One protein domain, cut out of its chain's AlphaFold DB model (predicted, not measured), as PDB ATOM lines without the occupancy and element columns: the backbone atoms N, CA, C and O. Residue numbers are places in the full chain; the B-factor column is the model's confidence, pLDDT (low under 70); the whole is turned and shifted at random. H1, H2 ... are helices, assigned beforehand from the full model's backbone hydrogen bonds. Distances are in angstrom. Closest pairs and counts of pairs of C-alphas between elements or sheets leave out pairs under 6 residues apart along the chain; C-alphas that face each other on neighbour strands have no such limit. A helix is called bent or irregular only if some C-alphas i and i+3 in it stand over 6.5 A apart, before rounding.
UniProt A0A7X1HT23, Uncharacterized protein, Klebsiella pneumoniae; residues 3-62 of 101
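Overview. This is residues 3 to 62 of the 101 residues of an uncharacterized protein of Klebsiella pneumoniae (UniProt A0A7X1HT23). A long bent helix, H2, makes most of the length, and its residues 40 to 60, with the whole of the arm H2b among them, stick out free; the shorter helix H1 crosses the first arm, H2a, at a steep tilt, the two running opposite ways. The 60 printed residues hold two named helices, H1 then H2, and no named strand: all helix. The whole is only just extended, close to loose, with a radius of gyration of the C-alphas of 16.1 A and spans of 56 by 18 by 18 A.

Arrangement. H2, residues 30 to 60, was assigned as one helix by its hydrogen bonds but is bent: C-alphas 41 and 44 are 7.0 A apart. Its arms, H2a, residues 30 to 41, and H2b, residues 44 to 60, stand at a steep tilt of 42 degrees. H1, residues 3 to 20, only just touches H2a, with 3 pairs of C-alphas within 8 A; the closest, those of Phe 13 and Tyr 35, are 7.1 A apart. They run opposite ways at a steep tilt of 55 degrees. H1 and H2b are apart. In H1, H2a and H2b every O i to N i+4 pair is within hydrogen-bond range.

Along the chain. H2a measures 16.1 A and H2b 24.0 A, ending at C-alpha 60 (10.445, 24.293, -33.014). H1 measures 25.7 A from C-alpha 3 (30.170, 20.859, -14.982).

Size, cuts and confidence. The farthest C-alphas, of Asp 24 and Arg 62, are 56.4 A apart. The printed part has no cut, and the link H1 to H2 is short. Residues 3 to 4, 23 to 26 and 28 have pLDDT under 70.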
ATOM      1  N   ASP A   3      28.817  21.363 -15.268       58.09
ATOM      2  CA  ASP A   3      30.170  20.859 -14.982       58.09
ATOM      3  C   ASP A   3      30.948  20.417 -16.236       58.09
ATOM      4  O   ASP A   3      32.146  20.659 -16.358       58.09
ATOM      5  N   ILE A   4      30.274  19.801 -17.214       59.91
ATOM      6  CA  ILE A   4      30.945  19.145 -18.355       59.91
ATOM      7  C   ILE A   4      31.386  20.160 -19.422       59.91
ATOM      8  O   ILE A   4      32.468  20.042 -19.998       59.91
ATOM      9  N   THR A   5      30.573  21.184 -19.684       73.81
ATOM     10  CA  THR A   5      30.889  22.243 -20.653       73.81
ATOM     11  C   THR A   5      31.973  23.180 -20.136       73.81
ATOM     12  O   THR A   5      32.860  23.563 -20.902       73.81
ATOM     13  N   GLU A   6      31.953  23.509 -18.843       77.69
ATOM     14  CA  GLU A   6      32.962  24.377 -18.236       77.69
ATOM     15  C   GLU A   6      34.333  23.687 -18.154       77.69
ATOM     16  O   GLU A   6      35.348  24.298 -18.503       77.69
ATOM     17  N   LEU A   7      34.368  22.391 -17.815       83.25
ATOM     18  CA  LEU A   7      35.598  21.597 -17.830       83.25
ATOM     19  C   LEU A   7      36.210  21.531 -19.238       83.25
ATOM     20  O   LEU A   7      37.390  21.834 -19.413       83.25
ATOM     21  N   ALA A   8      35.399  21.253 -20.264       83.38
ATOM     22  CA  ALA A   8      35.868  21.210 -21.649       83.38
ATOM     23  C   ALA A   8      36.394  22.573 -22.149       83.38
ATOM     24  O   ALA A   8      37.351  22.639 -22.928       83.38
ATOM     25  N   GLN A   9      35.789  23.686 -21.716       84.50
ATOM     26  CA  GLN A   9      36.298  25.025 -22.027       84.50
ATOM     27  C   GLN A   9      37.624  25.316 -21.319       84.50
ATOM     28  O   GLN A   9      38.523  25.908 -21.930       84.50
ATOM     29  N   ARG A  10      37.773  24.867 -20.067       87.31
ATOM     30  CA  ARG A  10      39.026  24.973 -19.317       87.31
ATOM     31  C   ARG A  10      40.139  24.173 -19.982       87.31
ATOM     32  O   ARG A  10      41.211  24.728 -20.196       87.31
ATOM     33  N   GLU A  11      39.890  22.935 -20.392       89.69
ATOM     34  CA  GLU A  11      40.885  22.105 -21.085       89.69
ATOM     35  C   GLU A  11      41.339  22.729 -22.412       89.69
ATOM     36  O   GLU A  11      42.540  22.831 -22.676       89.69
ATOM     37  N   LYS A  12      40.401  23.240 -23.223       88.69
ATOM     38  CA  LYS A  12      40.724  23.970 -24.463       88.69
ATOM     39  C   LYS A  12      41.551  25.224 -24.192       88.69
ATOM     40  O   LYS A  12      42.467  25.538 -24.953       88.69
ATOM     41  N   PHE A  13      41.226  25.962 -23.131       89.94
ATOM     42  CA  PHE A  13      42.018  27.112 -22.712       89.94
ATOM     43  C   PHE A  13      43.423  26.696 -22.283       89.94
ATOM     44  O   PHE A  13      44.382  27.322 -22.715       89.94
ATOM     45  N   GLU A  14      43.564  25.644 -21.480       88.00
ATOM     46  CA  GLU A  14      44.867  25.189 -21.004       88.00
ATOM     47  C   GLU A  14      45.745  24.644 -22.134       88.00
ATOM     48  O   GLU A  14      46.948  24.903 -22.135       88.00
ATOM     49  N   ALA A  15      45.166  23.958 -23.122       90.19
ATOM     50  CA  ALA A  15      45.881  23.524 -24.322       90.19
ATOM     51  C   ALA A  15      46.400  24.722 -25.138       90.19
ATOM     52  O   ALA A  15      47.581  24.776 -25.485       90.19
ATOM     53  N   TRP A  16      45.545  25.720 -25.381       89.81
ATOM     54  CA  TRP A  16      45.943  26.957 -26.058       89.81
ATOM     55  C   TRP A  16      46.996  27.741 -25.267       89.81
ATOM     56  O   TRP A  16      47.980  28.207 -25.844       89.81
ATOM     57  N   PHE A  17      46.818  27.852 -23.948       87.88
ATOM     58  CA  PHE A  17      47.725  28.573 -23.062       87.88
ATOM     59  C   PHE A  17      49.114  27.931 -23.071       87.88
ATOM     60  O   PHE A  17      50.095  28.634 -23.276       87.88
ATOM     61  N   LYS A  18      49.203  26.598 -22.952       84.44
ATOM     62  CA  LYS A  18      50.470  25.849 -23.046       84.44
ATOM     63  C   LYS A  18      51.152  25.995 -24.412       84.44
ATOM     64  O   LYS A  18      52.373  25.979 -24.475       84.44
ATOM     65  N   SER A  19      50.376  26.116 -25.491       85.88
ATOM     66  CA  SER A  19      50.910  26.302 -26.846       85.88
ATOM     67  C   SER A  19      51.383  27.732 -27.122       85.88
ATOM     68  O   SER A  19      52.256  27.915 -27.964       85.88
ATOM     69  N   SER A  20      50.776  28.733 -26.478       83.12
ATOM     70  CA  SER A  20      50.986  30.155 -26.796       83.12
ATOM     71  C   SER A  20      51.863  30.884 -25.776       83.12
ATOM     72  O   SER A  20      52.443  31.918 -26.098       83.12
ATOM     73  N   PHE A  21      51.963  30.366 -24.550       79.06
ATOM     74  CA  PHE A  21      52.749  30.945 -23.465       79.06
ATOM     75  C   PHE A  21      53.782  29.943 -22.962       79.06
ATOM     76  O   PHE A  21      53.458  28.800 -22.640       79.06
ATOM     77  N   HIS A  22      55.030  30.396 -22.841       71.00
ATOM     78  CA  HIS A  22      56.085  29.586 -22.252       71.00
ATOM     79  C   HIS A  22      56.118  29.771 -20.720       71.00
ATOM     80  O   HIS A  22      56.092  30.909 -20.226       71.00
ATOM     81  N   PRO A  23      56.145  28.672 -19.945       63.50
ATOM     82  CA  PRO A  23      56.050  28.708 -18.484       63.50
ATOM     83  C   PRO A  23      57.262  29.356 -17.793       63.50
ATOM     84  O   PRO A  23      57.158  29.731 -16.633       63.50
ATOM     85  N   ASP A  24      58.386  29.529 -18.492       66.44
ATOM     86  CA  ASP A  24      59.614  30.181 -18.012       66.44
ATOM     87  C   ASP A  24      59.552  31.719 -18.045       66.44
ATOM     88  O   ASP A  24      60.347  32.377 -17.377       66.44
ATOM     89  N   LYS A  25      58.609  32.307 -18.798       66.00
ATOM     90  CA  LYS A  25      58.486  33.771 -18.972       66.00
ATOM     91  C   LYS A  25      57.200  34.371 -18.423       66.00
ATOM     92  O   LYS A  25      57.015  35.586 -18.474       66.00
ATOM     93  N   THR A  26      56.308  33.533 -17.915       68.94
ATOM     94  CA  THR A  26      54.971  33.956 -17.516       68.94
ATOM     95  C   THR A  26      54.866  33.911 -15.995       68.94
ATOM     96  O   THR A  26      55.008  32.848 -15.398       68.94
ATOM     97  N   GLY A  27      54.661  35.073 -15.366       70.06
ATOM     98  CA  GLY A  27      54.576  35.192 -13.909       70.06
ATOM     99  C   GLY A  27      53.489  34.295 -13.299       70.06
ATOM    100  O   GLY A  27      52.540  33.907 -13.997       70.06
ATOM    101  N   PRO A  28      53.597  33.968 -11.997       68.56
ATOM    102  CA  PRO A  28      52.562  33.199 -11.322       68.56
ATOM    103  C   PRO A  28      51.223  33.936 -11.490       68.56
ATOM    104  O   PRO A  28      51.185  35.164 -11.492       68.56
ATOM    105  N   TYR A  29      50.131  33.195 -11.686       78.25
ATOM    106  CA  TYR A  29      48.747  33.697 -11.819       78.25
ATOM    107  C   TYR A  29      48.286  34.255 -13.181       78.25
ATOM    108  O   TYR A  29      47.077  34.381 -13.376       78.25
ATOM    109  N   ILE A  30      49.162  34.508 -14.165       84.25
ATOM    110  CA  ILE A  30      48.730  35.021 -15.492       84.25
ATOM    111  C   ILE A  30      47.757  34.070 -16.201       84.25
ATOM    112  O   ILE A  30      46.821  34.513 -16.865       84.25
ATOM    113  N   LYS A  31      47.938  32.756 -16.022       84.94
ATOM    114  CA  LYS A  31      47.035  31.736 -16.570       84.94
ATOM    115  C   LYS A  31      45.594  31.956 -16.113       84.94
ATOM    116  O   LYS A  31      44.677  31.956 -16.929       84.94
ATOM    117  N   ASP A  32      45.396  32.139 -14.812       87.81
ATOM    118  CA  ASP A  32      44.059  32.262 -14.240       87.81
ATOM    119  C   ASP A  32      43.449  33.630 -14.547       87.81
ATOM    120  O   ASP A  32      42.286  33.692 -14.936       87.81
ATOM    121  N   GLN A  33      44.238  34.709 -14.503       89.06
ATOM    122  CA  GLN A  33      43.782  36.041 -14.919       89.06
ATOM    123  C   GLN A  33      43.281  36.047 -16.368       89.06
ATOM    124  O   GLN A  33      42.194  36.551 -16.650       89.06
ATOM    125  N   LEU A  34      44.035  35.433 -17.283       88.94
ATOM    126  CA  LEU A  34      43.665  35.354 -18.693       88.94
ATOM    127  C   LEU A  34      42.457  34.441 -18.925       88.94
ATOM    128  O   LEU A  34      41.620  34.732 -19.778       88.94
ATOM    129  N   TYR A  35      42.330  33.364 -18.146       88.94
ATOM    130  CA  TYR A  35      41.146  32.512 -18.182       88.94
ATOM    131  C   TYR A  35      39.889  33.272 -17.768       88.94
ATOM    132  O   TYR A  35      38.895  33.239 -18.491       88.94
ATOM    133  N   PHE A  36      39.928  33.979 -16.636       90.50
ATOM    134  CA  PHE A  36      38.781  34.748 -16.156       90.50
ATOM    135  C   PHE A  36      38.442  35.904 -17.091       90.50
ATOM    136  O   PHE A  36      37.267  36.107 -17.376       90.50
ATOM    137  N   ALA A  37      39.444  36.597 -17.637       90.12
ATOM    138  CA  ALA A  37      39.228  37.632 -18.643       90.12
ATOM    139  C   ALA A  37      38.547  37.067 -19.899       90.12
ATOM    140  O   ALA A  37      37.567  37.632 -20.376       90.12
ATOM    141  N   ARG A  38      39.002  35.910 -20.401       89.12
ATOM    142  CA  ARG A  38      38.378  35.226 -21.544       89.12
ATOM    143  C   ARG A  38      36.957  34.758 -21.228       89.12
ATOM    144  O   ARG A  38      36.079  34.899 -22.073       89.12
ATOM    145  N   LYS A  39      36.731  34.206 -20.033       89.56
ATOM    146  CA  LYS A  39      35.409  33.757 -19.577       89.56
ATOM    147  C   LYS A  39      34.445  34.939 -19.483       89.56
ATOM    148  O   LYS A  39      33.347  34.854 -20.013       89.56
ATOM    149  N   ALA A  40      34.878  36.048 -18.884       89.75
ATOM    150  CA  ALA A  40      34.089  37.270 -18.771       89.75
ATOM    151  C   ALA A  40      33.785  37.883 -20.146       89.75
ATOM    152  O   ALA A  40      32.634  38.193 -20.430       89.75
ATOM    153  N   ALA A  41      34.783  37.980 -21.030       89.38
ATOM    154  CA  ALA A  41      34.592  38.487 -22.390       89.38
ATOM    155  C   ALA A  41      33.652  37.603 -23.232       89.38
ATOM    156  O   ALA A  41      32.953  38.100 -24.107       89.38
ATOM    157  N   GLY A  42      33.635  36.291 -22.978       86.12
ATOM    158  CA  GLY A  42      32.741  35.348 -23.649       86.12
ATOM    159  C   GLY A  42      31.357  35.206 -23.011       86.12
ATOM    160  O   GLY A  42      30.495  34.588 -23.627       86.12
ATOM    161  N   ALA A  43      31.132  35.745 -21.808       87.12
ATOM    162  CA  ALA A  43      29.908  35.509 -21.041       87.12
ATOM    163  C   ALA A  43      28.660  36.034 -21.765       87.12
ATOM    164  O   ALA A  43      27.685  35.303 -21.903       87.12
ATOM    165  N   GLU A  44      28.729  37.251 -22.309       88.06
ATOM    166  CA  GLU A  44      27.622  37.856 -23.061       88.06
ATOM    167  C   GLU A  44      27.285  37.056 -24.331       88.06
ATOM    168  O   GLU A  44      26.118  36.846 -24.653       88.06
ATOM    169  N   LEU A  45      28.303  36.539 -25.033       88.81
ATOM    170  CA  LEU A  45      28.107  35.713 -26.228       88.81
ATOM    171  C   LEU A  45      27.465  34.363 -25.894       88.81
ATOM    172  O   LEU A  45      26.617  33.889 -26.648       88.81
ATOM    173  N   VAL A  46      27.864  33.745 -24.779       88.50
ATOM    174  CA  VAL A  46      27.260  32.494 -24.302       88.50
ATOM    175  C   VAL A  46      25.808  32.731 -23.897       88.50
ATOM    176  O   VAL A  46      24.944  31.989 -24.352       88.50
ATOM    177  N   GLU A  47      25.513  33.794 -23.146       88.94
ATOM    178  CA  GLU A  47      24.141  34.140 -22.755       88.94
ATOM    179  C   GLU A  47      23.255  34.408 -23.983       88.94
ATOM    180  O   GLU A  47      22.142  33.885 -24.096       88.94
ATOM    181  N   ALA A  48      23.755  35.182 -24.951       91.12
ATOM    182  CA  ALA A  48      23.043  35.444 -26.196       91.12
ATOM    183  C   ALA A  48      22.784  34.155 -26.993       91.12
ATOM    184  O   ALA A  48      21.700  33.986 -27.566       91.12
ATOM    185  N   LEU A  49      23.751  33.233 -27.012       90.31
ATOM    186  CA  LEU A  49      23.617  31.936 -27.669       90.31
ATOM    187  C   LEU A  49      22.583  31.055 -26.964       90.31
ATOM    188  O   LEU A  49      21.712  30.512 -27.634       90.31
ATOM    189  N   GLU A  50      22.626  30.954 -25.636       90.75
ATOM    190  CA  GLU A  50      21.655  30.188 -24.842       90.75
ATOM    191  C   GLU A  50      20.238  30.735 -25.022       90.75
ATOM    192  O   GLU A  50      19.304  29.975 -25.278       90.75
ATOM    193  N   LYS A  51      20.073  32.061 -24.992       93.00
ATOM    194  CA  LYS A  51      18.786  32.713 -25.255       93.00
ATOM    195  C   LYS A  51      18.291  32.443 -26.673       93.00
ATOM    196  O   LYS A  51      17.097  32.235 -26.881       93.00
ATOM    197  N   THR A  52      19.188  32.447 -27.654       94.38
ATOM    198  CA  THR A  52      18.841  32.129 -29.045       94.38
ATOM    199  C   THR A  52      18.452  30.663 -29.190       94.38
ATOM    200  O   THR A  52      17.416  30.380 -29.783       94.38
ATOM    201  N   GLN A  53      19.208  29.744 -28.592       92.00
ATOM    202  CA  GLN A  53      18.911  28.315 -28.609       92.00
ATOM    203  C   GLN A  53      17.572  28.015 -27.936       92.00
ATOM    204  O   GLN A  53      16.763  27.285 -28.497       92.00
ATOM    205  N   HIS A  54      17.297  28.638 -26.788       92.12
ATOM    206  CA  HIS A  54      16.004  28.536 -26.120       92.12
ATOM    207  C   HIS A  54      14.876  29.040 -27.024       92.12
ATOM    208  O   HIS A  54      13.855  28.377 -27.168       92.12
ATOM    209  N   ARG A  55      15.048  30.197 -27.674       94.94
ATOM    210  CA  ARG A  55      14.055  30.710 -28.632       94.94
ATOM    211  C   ARG A  55      13.849  29.764 -29.815       94.94
ATOM    212  O   ARG A  55      12.716  29.635 -30.258       94.94
ATOM    213  N   ILE A  56      14.902  29.124 -30.320       94.50
ATOM    214  CA  ILE A  56      14.799  28.125 -31.393       94.50
ATOM    215  C   ILE A  56      13.983  26.929 -30.908       94.50
ATOM    216  O   ILE A  56      12.997  26.592 -31.550       94.50
ATOM    217  N   THR A  57      14.314  26.360 -29.747       94.38
ATOM    218  CA  THR A  57      13.571  25.231 -29.170       94.38
ATOM    219  C   THR A  57      12.094  25.570 -28.955       94.38
ATOM    220  O   THR A  57      11.228  24.768 -29.291       94.38
ATOM    221  N   GLU A  58      11.789  26.771 -28.458       91.94
ATOM    222  CA  GLU A  58      10.408  27.243 -28.315       91.94
ATOM    223  C   GLU A  58       9.698  27.379 -29.666       91.94
ATOM    224  O   GLU A  58       8.527  27.043 -29.781       91.94
ATOM    225  N   LEU A  59      10.384  27.860 -30.707       91.38
ATOM    226  CA  LEU A  59       9.797  27.988 -32.042       91.38
ATOM    227  C   LEU A  59       9.585  26.630 -32.724       91.38
ATOM    228  O   LEU A  59       8.588  26.489 -33.438       91.38
ATOM    229  N   GLU A  60      10.491  25.673 -32.505       91.62
ATOM    230  CA  GLU A  60      10.445  24.293 -33.014       91.62
ATOM    231  C   GLU A  60       9.386  23.436 -32.306       91.62
ATOM    232  O   GLU A  60       8.855  22.506 -32.909       91.62
ATOM    233  N   SER A  61       9.039  23.747 -31.053       89.88
ATOM    234  CA  SER A  61       8.004  23.029 -30.297       89.88
ATOM    235  C   SER A  61       6.576  23.498 -30.603       89.88
ATOM    236  O   SER A  61       5.608  22.841 -30.204       89.88
ATOM    237  N   ARG A  62       6.411  24.619 -31.320       89.94
ATOM    238  CA  ARG A  62       5.085  25.125 -31.700       89.94
ATOM    239  C   ARG A  62       4.369  24.119 -32.586       89.94
ATOM    240  O   ARG A  62       4.887  23.659 -33.597       89.94
TER     241      ARG A  62